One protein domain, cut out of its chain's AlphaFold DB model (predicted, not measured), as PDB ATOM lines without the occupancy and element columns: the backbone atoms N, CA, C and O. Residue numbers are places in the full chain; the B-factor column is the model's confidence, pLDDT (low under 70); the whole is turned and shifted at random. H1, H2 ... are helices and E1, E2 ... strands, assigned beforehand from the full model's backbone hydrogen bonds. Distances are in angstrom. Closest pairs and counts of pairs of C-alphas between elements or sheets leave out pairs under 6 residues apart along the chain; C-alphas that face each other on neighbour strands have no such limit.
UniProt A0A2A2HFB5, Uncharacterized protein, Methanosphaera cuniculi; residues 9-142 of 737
ATOM      1  N   ALA A   9     -55.795  33.498  28.843       39.28
ATOM      2  CA  ALA A   9     -54.827  34.092  27.918       39.28
ATOM      3  C   ALA A   9     -54.740  33.418  26.534       39.28
ATOM      4  O   ALA A   9     -54.536  34.098  25.536       39.28
ATOM      5  N   HIS A  10     -54.901  32.093  26.432       40.88
ATOM      6  CA  HIS A  10     -54.831  31.391  25.136       40.88
ATOM      7  C   HIS A  10     -56.083  31.613  24.273       40.88
ATOM      8  O   HIS A  10     -55.977  31.766  23.056       40.88
ATOM      9  N   VAL A  11     -57.262  31.659  24.907       44.12
ATOM     10  CA  VAL A  11     -58.533  31.957  24.229       44.12
ATOM     11  C   VAL A  11     -58.532  33.414  23.763       44.12
ATOM     12  O   VAL A  11     -58.907  33.690  22.629       44.12
ATOM     13  N   GLU A  12     -58.012  34.331  24.585       45.84
ATOM     14  CA  GLU A  12     -57.800  35.732  24.204       45.84
ATOM     15  C   GLU A  12     -56.818  35.888  23.034       45.84
ATOM     16  O   GLU A  12     -57.096  36.666  22.126       45.84
ATOM     17  N   HIS A  13     -55.717  35.128  22.999       44.41
ATOM     18  CA  HIS A  13     -54.710  35.220  21.934       44.41
ATOM     19  C   HIS A  13     -55.230  34.713  20.578       44.41
ATOM     20  O   HIS A  13     -54.997  35.348  19.550       44.41
ATOM     21  N   ILE A  14     -55.976  33.599  20.565       47.16
ATOM     22  CA  ILE A  14     -56.651  33.098  19.356       47.16
ATOM     23  C   ILE A  14     -57.709  34.105  18.901       47.16
ATOM     24  O   ILE A  14     -57.715  34.488  17.733       47.16
ATOM     25  N   ASN A  15     -58.531  34.614  19.822       46.16
ATOM     26  CA  ASN A  15     -59.513  35.645  19.498       46.16
ATOM     27  C   ASN A  15     -58.834  36.915  18.945       46.16
ATOM     28  O   ASN A  15     -59.322  37.462  17.968       46.16
ATOM     29  N   GLN A  16     -57.669  37.333  19.460       47.69
ATOM     30  CA  GLN A  16     -56.881  38.473  18.955       47.69
ATOM     31  C   GLN A  16     -56.262  38.270  17.570       47.69
ATOM     32  O   GLN A  16     -56.290  39.190  16.754       47.69
ATOM     33  N   ILE A  17     -55.704  37.093  17.280       48.72
ATOM     34  CA  ILE A  17     -55.185  36.780  15.937       48.72
ATOM     35  C   ILE A  17     -56.327  36.825  14.916       48.72
ATOM     36  O   ILE A  17     -56.163  37.354  13.819       48.72
ATOM     37  N   ILE A  18     -57.496  36.319  15.308       48.62
ATOM     38  CA  ILE A  18     -58.698  36.283  14.478       48.62
ATOM     39  C   ILE A  18     -59.312  37.684  14.338       48.62
ATOM     40  O   ILE A  18     -59.706  38.060  13.239       48.62
ATOM     41  N   TYR A  19     -59.301  38.518  15.386       50.81
ATOM     42  CA  TYR A  19     -59.717  39.927  15.305       50.81
ATOM     43  C   TYR A  19     -58.976  40.721  14.238       50.81
ATOM     44  O   TYR A  19     -59.551  41.611  13.615       50.81
ATOM     45  N   ASN A  20     -57.716  40.373  13.999       46.00
ATOM     46  CA  ASN A  20     -56.883  41.041  13.012       46.00
ATOM     47  C   ASN A  20     -57.005  40.438  11.601       46.00
ATOM     48  O   ASN A  20     -56.375  40.952  10.678       46.00
ATOM     49  N   ASN A  21     -57.805  39.381  11.406       48.41
ATOM     50  CA  ASN A  21     -58.007  38.719  10.117       48.41
ATOM     51  C   ASN A  21     -59.506  38.582   9.781       48.41
ATOM     52  O   ASN A  21     -60.132  37.573  10.094       48.41
ATOM     53  N   LYS A  22     -60.064  39.591   9.097       50.81
ATOM     54  CA  LYS A  22     -61.494  39.687   8.730       50.81
ATOM     55  C   LYS A  22     -62.025  38.545   7.851       50.81
ATOM     56  O   LYS A  22     -63.235  38.372   7.740       50.81
ATOM     57  N   GLU A  23     -61.149  37.783   7.199       52.59
ATOM     58  CA  GLU A  23     -61.531  36.654   6.339       52.59
ATOM     59  C   GLU A  23     -61.425  35.302   7.048       52.59
ATOM     60  O   GLU A  23     -61.450  34.257   6.399       52.59
ATOM     61  N   PHE A  24     -61.292  35.299   8.376       60.12
ATOM     62  CA  PHE A  24     -61.076  34.073   9.123       60.12
ATOM     63  C   PHE A  24     -62.246  33.088   8.978       60.12
ATOM     64  O   PHE A  24     -63.344  33.315   9.492       60.12
ATOM     65  N   ASP A  25     -61.965  31.986   8.280       70.12
ATOM     66  CA  ASP A  25     -62.887  30.900   7.955       70.12
ATOM     67  C   ASP A  25     -62.095  29.580   7.935       70.12
ATOM     68  O   ASP A  25     -61.427  29.252   6.953       70.12
ATOM     69  N   MET A  26     -62.057  28.859   9.060       75.44
ATOM     70  CA  MET A  26     -61.211  27.667   9.217       75.44
ATOM     71  C   MET A  26     -61.865  26.562  10.052       75.44
ATOM     72  O   MET A  26     -62.739  26.796  10.881       75.44
ATOM     73  N   TRP A  27     -61.388  25.329   9.864       80.38
ATOM     74  CA  TRP A  27     -61.785  24.160  10.652       80.38
ATOM     75  C   TRP A  27     -60.745  23.852  11.731       80.38
ATOM     76  O   TRP A  27     -59.572  23.650  11.419       80.38
ATOM     77  N   TYR A  28     -61.185  23.737  12.982       81.06
ATOM     78  CA  TYR A  28     -60.343  23.331  14.107       81.06
ATOM     79  C   TYR A  28     -60.754  21.966  14.625       81.06
ATOM     80  O   TYR A  28     -61.927  21.746  14.906       81.06
ATOM     81  N   CYS A  29     -59.797  21.056  14.779       84.56
ATOM     82  CA  CYS A  29     -60.093  19.664  15.088       84.56
ATOM     83  C   CYS A  29     -59.600  19.249  16.470       84.56
ATOM     84  O   CYS A  29     -58.438  19.445  16.812       84.56
ATOM     85  N   PHE A  30     -60.485  18.600  17.216       88.56
ATOM     86  CA  PHE A  30     -60.141  17.729  18.325       88.56
ATOM     87  C   PHE A  30     -59.826  16.329  17.797       88.56
ATOM     88  O   PHE A  30     -60.554  15.817  16.946       88.56
ATOM     89  N   ASP A  31     -58.780  15.703  18.331       87.69
ATOM     90  CA  ASP A  31     -58.387  14.336  18.001       87.69
ATOM     91  C   ASP A  31     -58.123  13.542  19.288       87.69
ATOM     92  O   ASP A  31     -57.322  13.944  20.138       87.69
ATOM     93  N   THR A  32     -58.793  12.397  19.428       85.31
ATOM     94  CA  THR A  32     -58.634  11.512  20.589       85.31
ATOM     95  C   THR A  32     -57.192  11.017  20.753       85.31
ATOM     96  O   THR A  32     -56.694  10.922  21.877       85.31
ATOM     97  N   ALA A  33     -56.492  10.723  19.656       82.44
ATOM     98  CA  ALA A  33     -55.116  10.246  19.706       82.44
ATOM     99  C   ALA A  33     -54.162  11.345  20.192       82.44
ATOM    100  O   ALA A  33     -53.282  11.086  21.012       82.44
ATOM    101  N   GLU A  34     -54.377  12.585  19.751       83.75
ATOM    102  CA  GLU A  34     -53.583  13.733  20.191       83.75
ATOM    103  C   GLU A  34     -53.837  14.065  21.668       83.75
ATOM    104  O   GLU A  34     -52.887  14.300  22.419       83.75
ATOM    105  N   LEU A  35     -55.092  13.967  22.129       86.50
ATOM    106  CA  LEU A  35     -55.425  14.068  23.550       86.50
ATOM    107  C   LEU A  35     -54.645  13.033  24.379       86.50
ATOM    108  O   LEU A  35     -54.067  13.378  25.408       86.50
ATOM    109  N   LEU A  36     -54.604  11.771  23.942       84.94
ATOM    110  CA  LEU A  36     -53.904  10.697  24.655       84.94
ATOM    111  C   LEU A  36     -52.378  10.834  24.594       84.94
ATOM    112  O   LEU A  36     -51.700  10.471  25.556       84.94
ATOM    113  N   ARG A  37     -51.832  11.406  23.514       82.56
ATOM    114  CA  ARG A  37     -50.407  11.759  23.411       82.56
ATOM    115  C   ARG A  37     -50.012  12.802  24.456       82.56
ATOM    116  O   ARG A  37     -48.961  12.680  25.083       82.56
ATOM    117  N   GLN A  38     -50.847  13.824  24.646       82.56
ATOM    118  CA  GLN A  38     -50.603  14.914  25.595       82.56
ATOM    119  C   GLN A  38     -50.959  14.533  27.042       82.56
ATOM    120  O   GLN A  38     -50.329  14.997  27.994       82.56
ATOM    121  N   HIS A  39     -51.949  13.656  27.221       83.81
ATOM    122  CA  HIS A  39     -52.461  13.233  28.521       83.81
ATOM    123  C   HIS A  39     -52.538  11.700  28.640       83.81
ATOM    124  O   HIS A  39     -53.629  11.133  28.752       83.81
ATOM    125  N   PRO A  40     -51.385  11.012  28.738       84.44
ATOM    126  CA  PRO A  40     -51.317   9.545  28.763       84.44
ATOM    127  C   PRO A  40     -51.977   8.905  29.997       84.44
ATOM    128  O   PRO A  40     -52.144   7.695  30.063       84.44
ATOM    129  N   LYS A  41     -52.387   9.694  30.997       84.38
ATOM    130  CA  LYS A  41     -53.127   9.201  32.173       84.38
ATOM    131  C   LYS A  41     -54.557   8.735  31.862       84.38
ATOM    132  O   LYS A  41     -55.147   8.028  32.673       84.38
ATOM    133  N   PHE A  42     -55.127   9.147  30.728       85.62
ATOM    134  CA  PHE A  42     -56.514   8.832  30.362       85.62
ATOM    135  C   PHE A  42     -56.654   7.593  29.471       85.62
ATOM    136  O   PHE A  42     -57.764   7.112  29.230       85.62
ATOM    137  N   GLY A  43     -55.541   7.041  28.999       85.50
ATOM    138  CA  GLY A  43     -55.562   5.932  28.065       85.50
ATOM    139  C   GLY A  43     -54.192   5.598  27.509       85.50
ATOM    140  O   GLY A  43     -53.175   6.162  27.899       85.50
ATOM    141  N   ARG A  44     -54.171   4.673  26.558       82.81
ATOM    142  CA  ARG A  44     -52.958   4.286  25.843       82.81
ATOM    143  C   ARG A  44     -52.896   5.032  24.518       82.81
ATOM    144  O   ARG A  44     -53.792   4.871  23.697       82.81
ATOM    145  N   TYR A  45     -51.824   5.785  24.303       84.44
ATOM    146  CA  TYR A  45     -51.461   6.315  22.989       84.44
ATOM    147  C   TYR A  45     -50.571   5.309  22.248       84.44
ATOM    148  O   TYR A  45     -49.614   4.793  22.832       84.44
ATOM    149  N   ASP A  46     -50.876   5.024  20.982       79.00
ATOM    150  CA  ASP A  46     -50.019   4.224  20.102       79.00
ATOM    151  C   ASP A  46     -49.356   5.135  19.060       79.00
ATOM    152  O   ASP A  46     -50.000   5.626  18.135       79.00
ATOM    153  N   SER A  47     -48.051   5.371  19.210       78.56
ATOM    154  CA  SER A  47     -47.292   6.252  18.315       78.56
ATOM    155  C   SER A  47     -47.101   5.685  16.909       78.56
ATOM    156  O   SER A  47     -46.846   6.448  15.982       78.56
ATOM    157  N   ASN A  48     -47.179   4.360  16.746       79.38
ATOM    158  CA  ASN A  48     -47.013   3.696  15.454       79.38
ATOM    159  C   ASN A  48     -48.345   3.592  14.707       79.38
ATOM    160  O   ASN A  48     -48.354   3.487  13.482       79.38
ATOM    161  N   ASN A  49     -49.460   3.607  15.437       74.62
ATOM    162  CA  ASN A  49     -50.788   3.590  14.854       74.62
ATOM    163  C   ASN A  49     -51.796   4.383  15.712       74.62
ATOM    164  O   ASN A  49     -52.560   3.781  16.469       74.62
ATOM    165  N   PRO A  50     -51.824   5.727  15.589       72.00
ATOM    166  CA  PRO A  50     -52.651   6.606  16.419       72.00
ATOM    167  C   PRO A  50     -54.134   6.220  16.503       72.00
ATOM    168  O   PRO A  50     -54.741   6.426  17.552       72.00
ATOM    169  N   GLY A  51     -54.696   5.601  15.456       69.19
ATOM    170  CA  GLY A  51     -56.084   5.113  15.421       69.19
ATOM    171  C   GLY A  51     -56.394   3.932  16.359       69.19
ATOM    172  O   GLY A  51     -57.556   3.623  16.585       69.19
ATOM    173  N   TYR A  52     -55.379   3.290  16.948       73.94
ATOM    174  CA  TYR A  52     -55.545   2.271  18.000       73.94
ATOM    175  C   TYR A  52     -55.356   2.844  19.412       73.94
ATOM    176  O   TYR A  52     -55.275   2.095  20.394       73.94
ATOM    177  N   SER A  53     -55.260   4.170  19.542       76.31
ATOM    178  CA  SER A  53     -55.199   4.810  20.854       76.31
ATOM    179  C   SER A  53     -56.526   4.607  21.586       76.31
ATOM    180  O   SER A  53     -57.599   4.829  21.031       76.31
ATOM    181  N   LYS A  54     -56.461   4.163  22.844       80.69
ATOM    182  CA  LYS A  54     -57.635   3.697  23.592       80.69
ATOM    183  C   LYS A  54     -57.798   4.452  24.895       80.69
ATOM    184  O   LYS A  54     -56.911   4.413  25.748       80.69
ATOM    185  N   ILE A  55     -58.963   5.068  25.079       83.62
ATOM    186  CA  ILE A  55     -59.367   5.657  26.358       83.62
ATOM    187  C   ILE A  55     -59.711   4.526  27.329       83.62
ATOM    188  O   ILE A  55     -60.648   3.751  27.104       83.62
ATOM    189  N   THR A  56     -58.953   4.436  28.421       81.81
ATOM    190  CA  THR A  56     -59.152   3.438  29.486       81.81
ATOM    191  C   THR A  56     -59.758   4.042  30.748       81.81
ATOM    192  O   THR A  56     -60.257   3.303  31.592       81.81
ATOM    193  N   THR A  57     -59.739   5.369  30.871       85.38
ATOM    194  CA  THR A  57     -60.228   6.114  32.035       85.38
ATOM    195  C   THR A  57     -61.062   7.296  31.556       85.38
ATOM    196  O   THR A  57     -60.714   7.917  30.556       85.38
ATOM    197  N   ASN A  58     -62.139   7.638  32.269       87.94
ATOM    198  CA  ASN A  58     -62.961   8.796  31.914       87.94
ATOM    199  C   ASN A  58     -62.120  10.082  31.861       87.94
ATOM    200  O   ASN A  58     -61.335  10.367  32.770       87.94
ATOM    201  N   VAL A  59     -62.327  10.861  30.805       87.31
ATOM    202  CA  VAL A  59     -61.802  12.215  30.640       87.31
ATOM    203  C   VAL A  59     -62.861  13.157  31.192       87.31
ATOM    204  O   VAL A  59     -63.983  13.163  30.693       87.31
ATOM    205  N   ILE A  60     -62.537  13.907  32.244       86.38
ATOM    206  CA  ILE A  60     -63.474  14.844  32.873       86.38
ATOM    207  C   ILE A  60     -62.861  16.242  32.860       86.38
ATOM    208  O   ILE A  60     -61.729  16.414  33.316       86.38
ATOM    209  N   ASP A  61     -63.613  17.203  32.327       80.94
ATOM    210  CA  ASP A  61     -63.316  18.637  32.274       80.94
ATOM    211  C   ASP A  61     -61.899  18.976  31.787       80.94
ATOM    212  O   ASP A  61     -61.218  19.857  32.319       80.94
ATOM    213  N   ILE A  62     -61.439  18.285  30.739       81.69
ATOM    214  CA  ILE A  62     -60.156  18.600  30.114       81.69
ATOM    215  C   ILE A  62     -60.338  19.714  29.099       81.69
ATOM    216  O   ILE A  62     -61.050  19.571  28.109       81.69
ATOM    217  N   ARG A  63     -59.658  20.835  29.335       74.44
ATOM    218  CA  ARG A  63     -59.595  21.927  28.369       74.44
ATOM    219  C   ARG A  63     -58.627  21.562  27.240       74.44
ATOM    220  O   ARG A  63     -57.457  21.301  27.501       74.44
ATOM    221  N   TYR A  64     -59.125  21.589  26.010       72.19
ATOM    222  CA  TYR A  64     -58.375  21.383  24.777       72.19
ATOM    223  C   TYR A  64     -58.612  22.595  23.867       72.19
ATOM    224  O   TYR A  64     -59.670  22.720  23.253       72.19
ATOM    225  N   ASP A  65     -57.661  23.530  23.849       71.88
ATOM    226  CA  ASP A  65     -57.797  24.851  23.223       71.88
ATOM    227  C   ASP A  65     -59.082  25.590  23.655       71.88
ATOM    228  O   ASP A  65     -59.193  26.046  24.795       71.88
ATOM    229  N   PHE A  66     -60.055  25.702  22.748       71.50
ATOM    230  CA  PHE A  66     -61.351  26.353  22.953       71.50
ATOM    231  C   PHE A  66     -62.469  25.382  23.379       71.50
ATOM    232  O   PHE A  66     -63.612  25.800  23.556       71.50
ATOM    233  N   LEU A  67     -62.160  24.094  23.544       80.44
ATOM    234  CA  LEU A  67     -63.101  23.048  23.936       80.44
ATOM    235  C   LEU A  67     -62.910  22.686  25.407       80.44
ATOM    236  O   LEU A  67     -61.784  22.529  25.881       80.44
ATOM    237  N   LEU A  68     -64.007  22.470  26.122       84.00
ATOM    238  CA  LEU A  68     -64.013  21.664  27.335       84.00
ATOM    239  C   LEU A  68     -64.511  20.262  26.974       84.00
ATOM    240  O   LEU A  68     -65.652  20.082  26.548       84.00
ATOM    241  N   VAL A  69     -63.628  19.278  27.109       87.62
ATOM    242  CA  VAL A  69     -63.817  17.908  26.637       87.62
ATOM    243  C   VAL A  69     -64.091  16.979  27.813       87.62
ATOM    244  O   VAL A  69     -63.305  16.884  28.760       87.62
ATOM    245  N   ASN A  70     -65.197  16.252  27.713       89.19
ATOM    246  CA  ASN A  70     -65.595  15.178  28.609       89.19
ATOM    247  C   ASN A  70     -65.763  13.893  27.786       89.19
ATOM    248  O   ASN A  70     -66.474  13.899  26.788       89.19
ATOM    249  N   ILE A  71     -65.121  12.795  28.180       89.88
ATOM    250  CA  ILE A  71     -65.241  11.499  27.500       89.88
ATOM    251  C   ILE A  71     -65.498  10.417  28.536       89.88
ATOM    252  O   ILE A  71     -64.655  10.149  29.393       89.88
ATOM    253  N   ILE A  72     -66.666   9.787  28.459       87.06
ATOM    254  CA  ILE A  72     -67.098   8.770  29.414       87.06
ATOM    255  C   ILE A  72     -67.115   7.412  28.721       87.06
ATOM    256  O   ILE A  72     -67.844   7.207  27.752       87.06
ATOM    257  N   ASN A  73     -66.338   6.469  29.250       82.50
ATOM    258  CA  ASN A  73     -66.387   5.074  28.840       82.50
ATOM    259  C   ASN A  73     -67.513   4.368  29.612       82.50
ATOM    260  O   ASN A  73     -67.442   4.225  30.835       82.50
ATOM    261  N   LYS A  74     -68.565   3.941  28.907       80.38
ATOM    262  CA  LYS A  74     -69.720   3.232  29.484       80.38
ATOM    263  C   LYS A  74     -69.622   1.709  29.326       80.38
ATOM    264  O   LYS A  74     -70.588   0.997  29.584       80.38
ATOM    265  N   GLY A  75     -68.464   1.198  28.910       72.12
ATOM    266  CA  GLY A  75     -68.211  -0.221  28.667       72.12
ATOM    267  C   GLY A  75     -68.667  -0.680  27.281       72.12
ATOM    268  O   GLY A  75     -67.859  -1.240  26.550       72.12
ATOM    269  N   SER A  76     -69.928  -0.429  26.910       72.94
ATOM    270  CA  SER A  76     -70.504  -0.808  25.603       72.94
ATOM    271  C   SER A  76     -70.511   0.306  24.545       72.94
ATOM    272  O   SER A  76     -70.913   0.068  23.409       72.94
ATOM    273  N   HIS A  77     -70.121   1.526  24.918       79.12
ATOM    274  CA  HIS A  77     -70.020   2.697  24.045       79.12
ATOM    275  C   HIS A  77     -69.196   3.797  24.733       79.12
ATOM    276  O   HIS A  77     -68.974   3.763  25.953       79.12
ATOM    277  N   TYR A  78     -68.761   4.784  23.950       84.56
ATOM    278  CA  TYR A  78     -68.137   6.012  24.447       84.56
ATOM    279  C   TYR A  78     -69.074   7.203  24.250       84.56
ATOM    280  O   TYR A  78     -69.684   7.338  23.191       84.56
ATOM    281  N   VAL A  79     -69.142   8.078  25.255       87.69
ATOM    282  CA  VAL A  79     -69.867   9.354  25.194       87.69
ATOM    283  C   VAL A  79     -68.851  10.486  25.194       87.69
ATOM    284  O   VAL A  79     -68.162  10.688  26.195       87.69
ATOM    285  N   TYR A  80     -68.752  11.217  24.090       89.25
ATOM    286  CA  TYR A  80     -67.930  12.415  23.953       89.25
ATOM    287  C   TYR A  80     -68.817  13.644  24.090       89.25
ATOM    288  O   TYR A  80     -69.751  13.818  23.318       89.25
ATOM    289  N   ARG A  81     -68.502  14.528  25.029       89.75
ATOM    290  CA  ARG A  81     -69.185  15.802  25.232       89.75
ATOM    291  C   ARG A  81     -68.183  16.941  25.094       89.75
ATOM    292  O   ARG A  81     -67.214  17.021  25.850       89.75
ATOM    293  N   PHE A  82     -68.445  17.823  24.139       89.19
ATOM    294  CA  PHE A  82     -67.679  19.026  23.849       89.19
ATOM    295  C   PHE A  82     -68.502  20.251  24.238       89.19
ATOM    296  O   PHE A  82     -69.566  20.478  23.673       89.19
ATOM    297  N   ASP A  83     -68.007  21.038  25.185       85.62
ATOM    298  CA  ASP A  83     -68.500  22.387  25.478       85.62
ATOM    299  C   ASP A  83     -67.580  23.386  24.753       85.62
ATOM    300  O   ASP A  83     -66.405  23.553  25.098       85.62
ATOM    301  N   VAL A  84     -68.089  23.954  23.657       81.62
ATOM    302  CA  VAL A  84     -67.353  24.818  22.732       81.62
ATOM    303  C   VAL A  84     -67.392  26.254  23.244       81.62
ATOM    304  O   VAL A  84     -68.342  27.004  23.023       81.62
ATOM    305  N   ARG A  85     -66.316  26.670  23.907       73.44
ATOM    306  CA  ARG A  85     -66.208  27.979  24.565       73.44
ATOM    307  C   ARG A  85     -65.588  29.032  23.652       73.44
ATOM    308  O   ARG A  85     -64.646  29.724  24.038       73.44
ATOM    309  N   ASN A  86     -66.101  29.139  22.429       67.75
ATOM    310  CA  ASN A  86     -65.703  30.179  21.484       67.75
ATOM    311  C   ASN A  86     -66.904  30.650  20.651       67.75
ATOM    312  O   ASN A  86     -67.627  29.848  20.061       67.75
ATOM    313  N   THR A  87     -67.115  31.966  20.616       63.91
ATOM    314  CA  THR A  87     -68.253  32.607  19.948       63.91
ATOM    315  C   THR A  87     -68.215  32.486  18.424       63.91
ATOM    316  O   THR A  87     -69.266  32.623  17.809       63.91
ATOM    317  N   LEU A  88     -67.059  32.172  17.828       69.81
ATOM    318  CA  LEU A  88     -66.871  32.013  16.380       69.81
ATOM    319  C   LEU A  88     -67.341  30.662  15.832       69.81
ATOM    320  O   LEU A  88     -67.350  30.472  14.617       69.81
ATOM    321  N   TRP A  89     -67.688  29.704  16.695       78.81
ATOM    322  CA  TRP A  89     -68.257  28.450  16.222       78.81
ATOM    323  C   TRP A  89     -69.642  28.715  15.627       78.81
ATOM    324  O   TRP A  89     -70.567  29.098  16.344       78.81
ATOM    325  N   ASP A  90     -69.801  28.482  14.322       72.44
ATOM    326  CA  ASP A  90     -71.073  28.692  13.610       72.44
ATOM    327  C   ASP A  90     -72.074  27.539  13.788       72.44
ATOM    328  O   ASP A  90     -73.109  27.484  13.122       72.44
ATOM    329  N   GLY A  91     -71.756  26.587  14.668       76.69
ATOM    330  CA  GLY A  91     -72.551  25.391  14.909       76.69
ATOM    331  C   GLY A  91     -72.303  24.256  13.910       76.69
ATOM    332  O   GLY A  91     -72.827  23.161  14.126       76.69
ATOM    333  N   LYS A  92     -71.502  24.448  12.849       82.38
ATOM    334  CA  LYS A  92     -71.126  23.359  11.934       82.38
ATOM    335  C   LYS A  92     -69.970  22.547  12.507       82.38
ATOM    336  O   LYS A  92     -69.013  23.077  13.075       82.38
ATOM    337  N   TYR A  93     -70.046  21.237  12.318       87.19
ATOM    338  CA  TYR A  93     -69.009  20.298  12.723       87.19
ATOM    339  C   TYR A  93     -68.887  19.155  11.706       87.19
ATOM    340  O   TYR A  93     -69.797  18.908  10.912       87.19
ATOM    341  N   ARG A  94     -67.744  18.467  11.710       86.25
ATOM    342  CA  ARG A  94     -67.474  17.251  10.932       86.25
ATOM    343  C   ARG A  94     -66.868  16.201  11.846       86.25
ATOM    344  O   ARG A  94     -66.056  16.538  12.703       86.25
ATOM    345  N   ILE A  95     -67.258  14.949  11.644       84.94
ATOM    346  CA  ILE A  95     -66.788  13.815  12.437       84.94
ATOM    347  C   ILE A  95     -66.129  12.812  11.495       84.94
ATOM    348  O   ILE A  95     -66.749  12.372  10.526       84.94
ATOM    349  N   SER A  96     -64.883  12.458  11.781       82.75
ATOM    350  CA  SER A  96     -64.092  11.502  11.006       82.75
ATOM    351  C   SER A  96     -63.167  10.691  11.911       82.75
ATOM    352  O   SER A  96     -63.145  10.880  13.131       82.75
ATOM    353  N   HIS A  97     -62.425   9.760  11.315       77.88
ATOM    354  CA  HIS A  97     -61.362   9.032  12.006       77.88
ATOM    355  C   HIS A  97     -60.100   9.893  12.127       77.88
ATOM    356  O   HIS A  97     -59.741  10.619  11.193       77.88
ATOM    357  N   SER A  98     -59.361   9.754  13.232       72.56
ATOM    358  CA  SER A  98     -58.085  10.454  13.461       72.56
ATOM    359  C   SER A  98     -57.089  10.280  12.304       72.56
ATOM    360  O   SER A  98     -56.467  11.246  11.857       72.56
ATOM    361  N   MET A  99     -56.977   9.060  11.758       70.19
ATOM    362  CA  MET A  99     -56.048   8.742  10.659       70.19
ATOM    363  C   MET A  99     -56.630   8.906   9.251       70.19
ATOM    364  O   MET A  99     -55.877   8.875   8.277       70.19
ATOM    365  N   ARG A 100     -57.949   9.059   9.119       70.00
ATOM    366  CA  ARG A 100     -58.629   9.201   7.825       70.00
ATOM    367  C   ARG A 100     -59.593  10.380   7.898       70.00
ATOM    368  O   ARG A 100     -60.803  10.178   7.964       70.00
ATOM    369  N   PRO A 101     -59.061  11.617   7.915       67.50
ATOM    370  CA  PRO A 101     -59.860  12.818   8.141       67.50
ATOM    371  C   PRO A 101     -60.943  13.040   7.078       67.50
ATOM    372  O   PRO A 101     -61.923  13.727   7.366       67.50
ATOM    373  N   ASP A 102     -60.781  12.431   5.900       74.06
ATOM    374  CA  ASP A 102     -61.722  12.493   4.780       74.06
ATOM    375  C   ASP A 102     -62.798  11.386   4.813       74.06
ATOM    376  O   ASP A 102     -63.761  11.447   4.050       74.06
ATOM    377  N   GLU A 103     -62.671  10.383   5.692       75.56
ATOM    378  CA  GLU A 103     -63.651   9.303   5.839       75.56
ATOM    379  C   GLU A 103     -64.581   9.584   7.035       75.56
ATOM    380  O   GLU A 103     -64.106   9.701   8.171       75.56
ATOM    381  N   PRO A 104     -65.908   9.695   6.825       75.38
ATOM    382  CA  PRO A 104     -66.850   9.885   7.922       75.38
ATOM    383  C   PRO A 104     -66.850   8.665   8.846       75.38
ATOM    384  O   PRO A 104     -66.853   7.522   8.384       75.38
ATOM    385  N   HIS A 105     -66.879   8.909  10.156       75.19
ATOM    386  CA  HIS A 105     -66.846   7.837  11.150       75.19
ATOM    387  C   HIS A 105     -68.162   7.043  11.127       75.19
ATOM    388  O   HIS A 105     -69.236   7.577  11.414       75.19
ATOM    389  N   GLN A 106     -68.096   5.751  10.789       64.12
ATOM    390  CA  GLN A 106     -69.271   4.872  10.783       64.12
ATOM    391  C   GLN A 106     -69.621   4.442  12.220       64.12
ATOM    392  O   GLN A 106     -68.726   4.210  13.026       64.12
ATOM    393  N   GLY A 107     -70.912   4.369  12.570       64.81
ATOM    394  CA  GLY A 107     -71.367   3.973  13.919       64.81
ATOM    395  C   GLY A 107     -71.478   5.104  14.955       64.81
ATOM    396  O   GLY A 107     -71.625   4.829  16.143       64.81
ATOM    397  N   VAL A 108     -71.418   6.366  14.518       70.06
ATOM    398  CA  VAL A 108     -71.628   7.537  15.383       70.06
ATOM    399  C   VAL A 108     -73.105   7.925  15.428       70.06
ATOM    400  O   VAL A 108     -73.727   8.137  14.388       70.06
ATOM    401  N   VAL A 109     -73.640   8.098  16.636       70.81
ATOM    402  CA  VAL A 109     -74.952   8.700  16.885       70.81
ATOM    403  C   VAL A 109     -74.732  10.045  17.570       70.81
ATOM    404  O   VAL A 109     -74.235  10.111  18.692       70.81
ATOM    405  N   VAL A 110     -75.088  11.137  16.894       68.19
ATOM    406  CA  VAL A 110     -75.031  12.476  17.493       68.19
ATOM    407  C   VAL A 110     -76.346  12.750  18.208       68.19
ATOM    408  O   VAL A 110     -77.399  12.806  17.572       68.19
ATOM    409  N   THR A 111     -76.286  12.950  19.520       65.88
ATOM    410  CA  THR A 111     -77.432  13.350  20.343       65.88
ATOM    411  C   THR A 111     -77.211  14.779  20.798       65.88
ATOM    412  O   THR A 111     -76.384  15.060  21.659       65.88
ATOM    413  N   LYS A 112     -77.940  15.727  20.209       63.16
ATOM    414  CA  LYS A 112     -77.929  17.115  20.681       63.16
ATOM    415  C   LYS A 112     -78.951  17.250  21.818       63.16
ATOM    416  O   LYS A 112     -80.007  17.831  21.625       63.16
ATOM    417  N   ASP A 113     -78.650  16.664  22.978       52.34
ATOM    418  CA  ASP A 113     -79.564  16.609  24.140       52.34
ATOM    419  C   ASP A 113     -79.485  17.850  25.057       52.34
ATOM    420  O   ASP A 113     -80.031  17.862  26.158       52.34
ATOM    421  N   SER A 114     -78.813  18.924  24.626       57.41
ATOM    422  CA  SER A 114     -78.634  20.139  25.428       57.41
ATOM    423  C   SER A 114     -79.377  21.340  24.840       57.41
ATOM    424  O   SER A 114     -79.266  21.618  23.647       57.41
ATOM    425  N   GLU A 115     -80.080  22.091  25.698       60.91
ATOM    426  CA  GLU A 115     -80.628  23.421  25.375       60.91
ATOM    427  C   GLU A 115     -79.526  24.455  25.055       60.91
ATOM    428  O   GLU A 115     -79.816  25.498  24.469       60.91
ATOM    429  N   ASP A 116     -78.260  24.175  25.399       72.75
ATOM    430  CA  ASP A 116     -77.127  25.050  25.103       72.75
ATOM    431  C   ASP A 116     -76.598  24.802  23.673       72.75
ATOM    432  O   ASP A 116     -76.087  23.714  23.375       72.75
ATOM    433  N   PRO A 117     -76.654  25.803  22.769       70.19
ATOM    434  CA  PRO A 117     -76.158  25.664  21.403       70.19
ATOM    435  C   PRO A 117     -74.644  25.414  21.317       70.19
ATOM    436  O   PRO A 117     -74.179  25.021  20.247       70.19
ATOM    437  N   ASN A 118     -73.892  25.626  22.403       77.31
ATOM    438  CA  ASN A 118     -72.445  25.436  22.471       77.31
ATOM    439  C   ASN A 118     -72.023  24.021  22.891       77.31
ATOM    440  O   ASN A 118     -70.828  23.744  22.969       77.31
ATOM    441  N   ILE A 119     -72.973  23.118  23.146       83.19
ATOM    442  CA  ILE A 119     -72.672  21.757  23.590       83.19
ATOM    443  C   ILE A 119     -72.948  20.757  22.464       83.19
ATOM    444  O   ILE A 119     -74.045  20.693  21.907       83.19
ATOM    445  N   LEU A 120     -71.936  19.950  22.143       85.62
ATOM    446  CA  LEU A 120     -72.020  18.830  21.210       85.62
ATOM    447  C   LEU A 120     -71.753  17.525  21.958       85.62
ATOM    448  O   LEU A 120     -70.664  17.337  22.500       85.62
ATOM    449  N   GLU A 121     -72.728  16.620  21.961       87.44
ATOM    450  CA  GLU A 121     -72.584  15.278  22.523       87.44
ATOM    451  C   GLU A 121     -72.662  14.212  21.420       87.44
ATOM    452  O   GLU A 121     -73.504  14.263  20.521       87.44
ATOM    453  N   ILE A 122     -71.717  13.277  21.451       86.69
ATOM    454  CA  ILE A 122     -71.468  12.272  20.422       86.69
ATOM    455  C   ILE A 122     -71.352  10.908  21.104       86.69
ATOM    456  O   ILE A 122     -70.451  10.685  21.914       86.69
ATOM    457  N   ASN A 123     -72.237   9.987  20.733       84.12
ATOM    458  CA  ASN A 123     -72.221   8.599  21.177       84.12
ATOM    459  C   ASN A 123     -71.602   7.707  20.098       84.12
ATOM    460  O   ASN A 123     -71.959   7.799  18.923       84.12
ATOM    461  N   ILE A 124     -70.678   6.833  20.496       79.12
ATOM    462  CA  ILE A 124     -70.025   5.870  19.598       79.12
ATOM    463  C   ILE A 124     -70.343   4.454  20.075       79.12
ATOM    464  O   ILE A 124     -69.800   4.012  21.094       79.12
ATOM    465  N   ASP A 125     -71.202   3.749  19.333       69.62
ATOM    466  CA  ASP A 125     -71.605   2.372  19.636       69.62
ATOM    467  C   ASP A 125     -70.490   1.379  19.280       69.62
ATOM    468  O   ASP A 125     -70.043   1.281  18.134       69.62
ATOM    469  N   SER A 126     -70.031   0.599  20.263       56.47
ATOM    470  CA  SER A 126     -68.869  -0.268  20.079       56.47
ATOM    471  C   SER A 126     -69.262  -1.654  19.560       56.47
ATOM    472  O   SER A 126     -69.486  -2.579  20.338       56.47
ATOM    473  N   HIS A 127     -69.291  -1.841  18.240       54.00
ATOM    474  CA  HIS A 127     -69.144  -3.189  17.661       54.00
ATOM    475  C   HIS A 127     -67.670  -3.565  17.393       54.00
ATOM    476  O   HIS A 127     -67.386  -4.695  17.015       54.00
ATOM    477  N   ASN A 128     -66.724  -2.659  17.680       52.19
ATOM    478  CA  ASN A 128     -65.285  -2.927  17.785       52.19
ATOM    479  C   ASN A 128     -64.663  -1.974  18.825       52.19
ATOM    480  O   ASN A 128     -64.358  -0.825  18.524       52.19
ATOM    481  N   LEU A 129     -64.453  -2.443  20.060       53.62
ATOM    482  CA  LEU A 129     -63.852  -1.678  21.176       53.62
ATOM    483  C   LEU A 129     -62.367  -1.296  20.972       53.62
ATOM    484  O   LEU A 129     -61.720  -0.805  21.904       53.62
ATOM    485  N   ASP A 130     -61.817  -1.545  19.785       55.91
ATOM    486  CA  ASP A 130     -60.413  -1.318  19.439       55.91
ATOM    487  C   ASP A 130     -60.195  -0.062  18.575       55.91
ATOM    488  O   ASP A 130     -59.050   0.266  18.276       55.91
ATOM    489  N   GLN A 131     -61.262   0.669  18.223       57.72
ATOM    490  CA  GLN A 131     -61.211   1.909  17.431       57.72
ATOM    491  C   GLN A 131     -62.040   3.020  18.094       57.72
ATOM    492  O   GLN A 131     -63.129   3.362  17.648       57.72
ATOM    493  N   ALA A 132     -61.542   3.567  19.206       60.12
ATOM    494  CA  ALA A 132     -62.089   4.783  19.821       60.12
ATOM    495  C   ALA A 132     -61.410   6.042  19.238       60.12
ATOM    496  O   ALA A 132     -61.034   6.953  19.976       60.12
ATOM    497  N   ASP A 133     -61.175   6.071  17.921       73.94
ATOM    498  CA  ASP A 133     -60.428   7.128  17.239       73.94
ATOM    499  C   ASP A 133     -61.355   8.201  16.659       73.94
ATOM    500  O   ASP A 133     -61.558   8.331  15.453       73.94
ATOM    501  N   LEU A 134     -61.923   9.015  17.549       82.81
ATOM    502  CA  LEU A 134     -62.771  10.128  17.140       82.81
ATOM    503  C   LEU A 134     -61.937  11.378  16.832       82.81
ATOM    504  O   LEU A 134     -61.229  11.886  17.714       82.81
ATOM    505  N   ARG A 135     -62.120  11.923  15.624       86.81
ATOM    506  CA  ARG A 135     -61.750  13.292  15.255       86.81
ATOM    507  C   ARG A 135     -63.003  14.127  15.013       86.81
ATOM    508  O   ARG A 135     -63.841  13.781  14.184       86.81
ATOM    509  N   VAL A 136     -63.117  15.250  15.717       87.06
ATOM    510  CA  VAL A 136     -64.236  16.193  15.572       87.06
ATOM    511  C   VAL A 136     -63.689  17.554  15.190       87.06
ATOM    512  O   VAL A 136     -62.925  18.147  15.945       87.06
ATOM    513  N   CYS A 137     -64.070  18.051  14.019       86.00
ATOM    514  CA  CYS A 137     -63.680  19.367  13.535       86.00
ATOM    515  C   CYS A 137     -64.842  20.352  13.653       86.00
ATOM    516  O   CYS A 137     -65.938  20.063  13.183       86.00
ATOM    517  N   PHE A 138     -64.588  21.520  14.231       85.75
ATOM    518  CA  PHE A 138     -65.521  22.622  14.438       85.75
ATOM    519  C   PHE A 138     -65.209  23.737  13.442       85.75
ATOM    520  O   PHE A 138     -64.042  24.098  13.263       85.75
ATOM    521  N   HIS A 139     -66.233  24.260  12.772       84.00
ATOM    522  CA  HIS A 139     -66.063  25.356  11.825       84.00
ATOM    523  C   HIS A 139     -66.102  26.701  12.550       84.00
ATOM    524  O   HIS A 139     -67.101  27.057  13.173       84.00
ATOM    525  N   MET A 140     -64.998  27.434  12.478       78.12
ATOM    526  CA  MET A 140     -64.814  28.709  13.157       78.12
ATOM    527  C   MET A 140     -64.791  29.811  12.106       78.12
ATOM    528  O   MET A 140     -63.909  29.819  11.246       78.12
ATOM    529  N   THR A 141     -65.751  30.730  12.169       68.38
ATOM    530  CA  THR A 141     -65.893  31.778  11.155       68.38
ATOM    531  C   THR A 141     -66.365  33.092  11.759       68.38
ATOM    532  O   THR A 141     -67.195  33.120  12.666       68.38
ATOM    533  N   GLN A 142     -65.844  34.199  11.228       63.09
ATOM    534  CA  GLN A 142     -66.342  35.545  11.532       63.09
ATOM    535  C   GLN A 142     -67.572  35.937  10.692       63.09
ATOM    536  O   GLN A 142     -68.140  37.001  10.910       63.09
TER     537      GLN A 142
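Overview. This is residues 9 to 142 of the 737 residues of an uncharacterized protein of Methanosphaera cuniculi (UniProt A0A2A2HFB5). Two strongly twisted sheets stand face to face as a sandwich: a five-stranded one, E2, E3, E4, E8 and E7, and a four-stranded one, E1, E9, E5 and E6, which is also curled. The short helix H2 grazes both sheets at one side of the sandwich, H1 lies at one end of the domain, on neither sheet, and a loop of residues 39 to 58 lies towards the other end. The printed part has 134 residues, with two named helices and nine named strands in the order H1, E1, H2, E2, E3, E4, E5, E6, E7, E8, E9. The sheet orders are E2, E3, E4, E8, E7 and E1, E9, E5, E6, both antiparallel throughout, and the class is mixed, helices and strands. The whole is compact, with a radius of gyration of the C-alphas of 14.9 A and spans of 44 by 32 by 28 A.

Arrangement. H1, residues 9 to 19, is not on either sheet. A tight link leads to E1, residues 25 to 31, an edge strand whose antiparallel neighbour is E9, residues 134 to 141, at 159 degrees. N 28 and O 138 are within hydrogen-bond range at 2.9 A. H2, residues 32 to 38, follows E1 directly and only grazes both sheets; its closest C-alphas to E9 are those of Thr 32 and Leu 134, 5.6 A apart. In H1 and H2 every O i to N i+4 pair is within hydrogen-bond range. E2, residues 59 to 64, E3, residues 67 to 73, and E4, residues 77 to 84, form a meander, each strand the antiparallel neighbour of the one before. E2 and E3 are a hairpin, with N 64 and O 67 at 2.8 A, and so are E3 and E4, with N 70 and O 81 at 2.9 A. A tight link leads on to E5, residues 89 to 97, in the other sheet; E4 and E5 meet only through their link. E5 bends by 63 degrees at residue 92 and is antiparallel to E9, with N 94 and O 137 at 2.8 A. E5 and the edge strand E6, residues 100 to 104, are a hairpin, with N 100 and O 97 at 3.2 A. E7, residues 108 to 110, and E8, residues 119 to 125, are a hairpin in the first sheet, with N 109 and O 123 at 2.9 A. E8 is also the antiparallel neighbour of E4, with N 80 and O 122 at 2.8 A. The facing parts of the two sheets are 10.8 A apart centre to centre, and their best planes differ by 14 degrees. E4 and E9 are near each other. E1 and E3 are only just apart, their closest C-alphas at 8.3 A.

Along the chain. H1 begins at C-alpha 9, (-54.827, 34.092, 27.918), and is 14.7 A long. E1 measures 19.9 A, H2 10.1 A and E3 18.9 A. E4 runs 22.3 A from C-alpha 77 at (-70.020, 2.697, 24.045). E5 measures 21.0 A and E8 19.8 A. E9 runs 22.7 A and ends at C-alpha 141, (-65.893, 31.778, 11.155). E2 measures 11.4 A, E6 8.2 A and E7 6.4 A.

Size, cuts and confidence. The two C-alphas farthest apart, those of Asn 20 and His 127, are 46.1 A from each other. The printed part has no cut, and its one long link is H2 to E2, with 20 residues. Within it residues 43 to 44 pair with residues 54 to 55, antiparallel. The mean pLDDT of the printed part is 73.7, and 39 residues are under 70, among them residues 9 to 24, 110 to 115 and 125 to 132; H1 has a mean of 46.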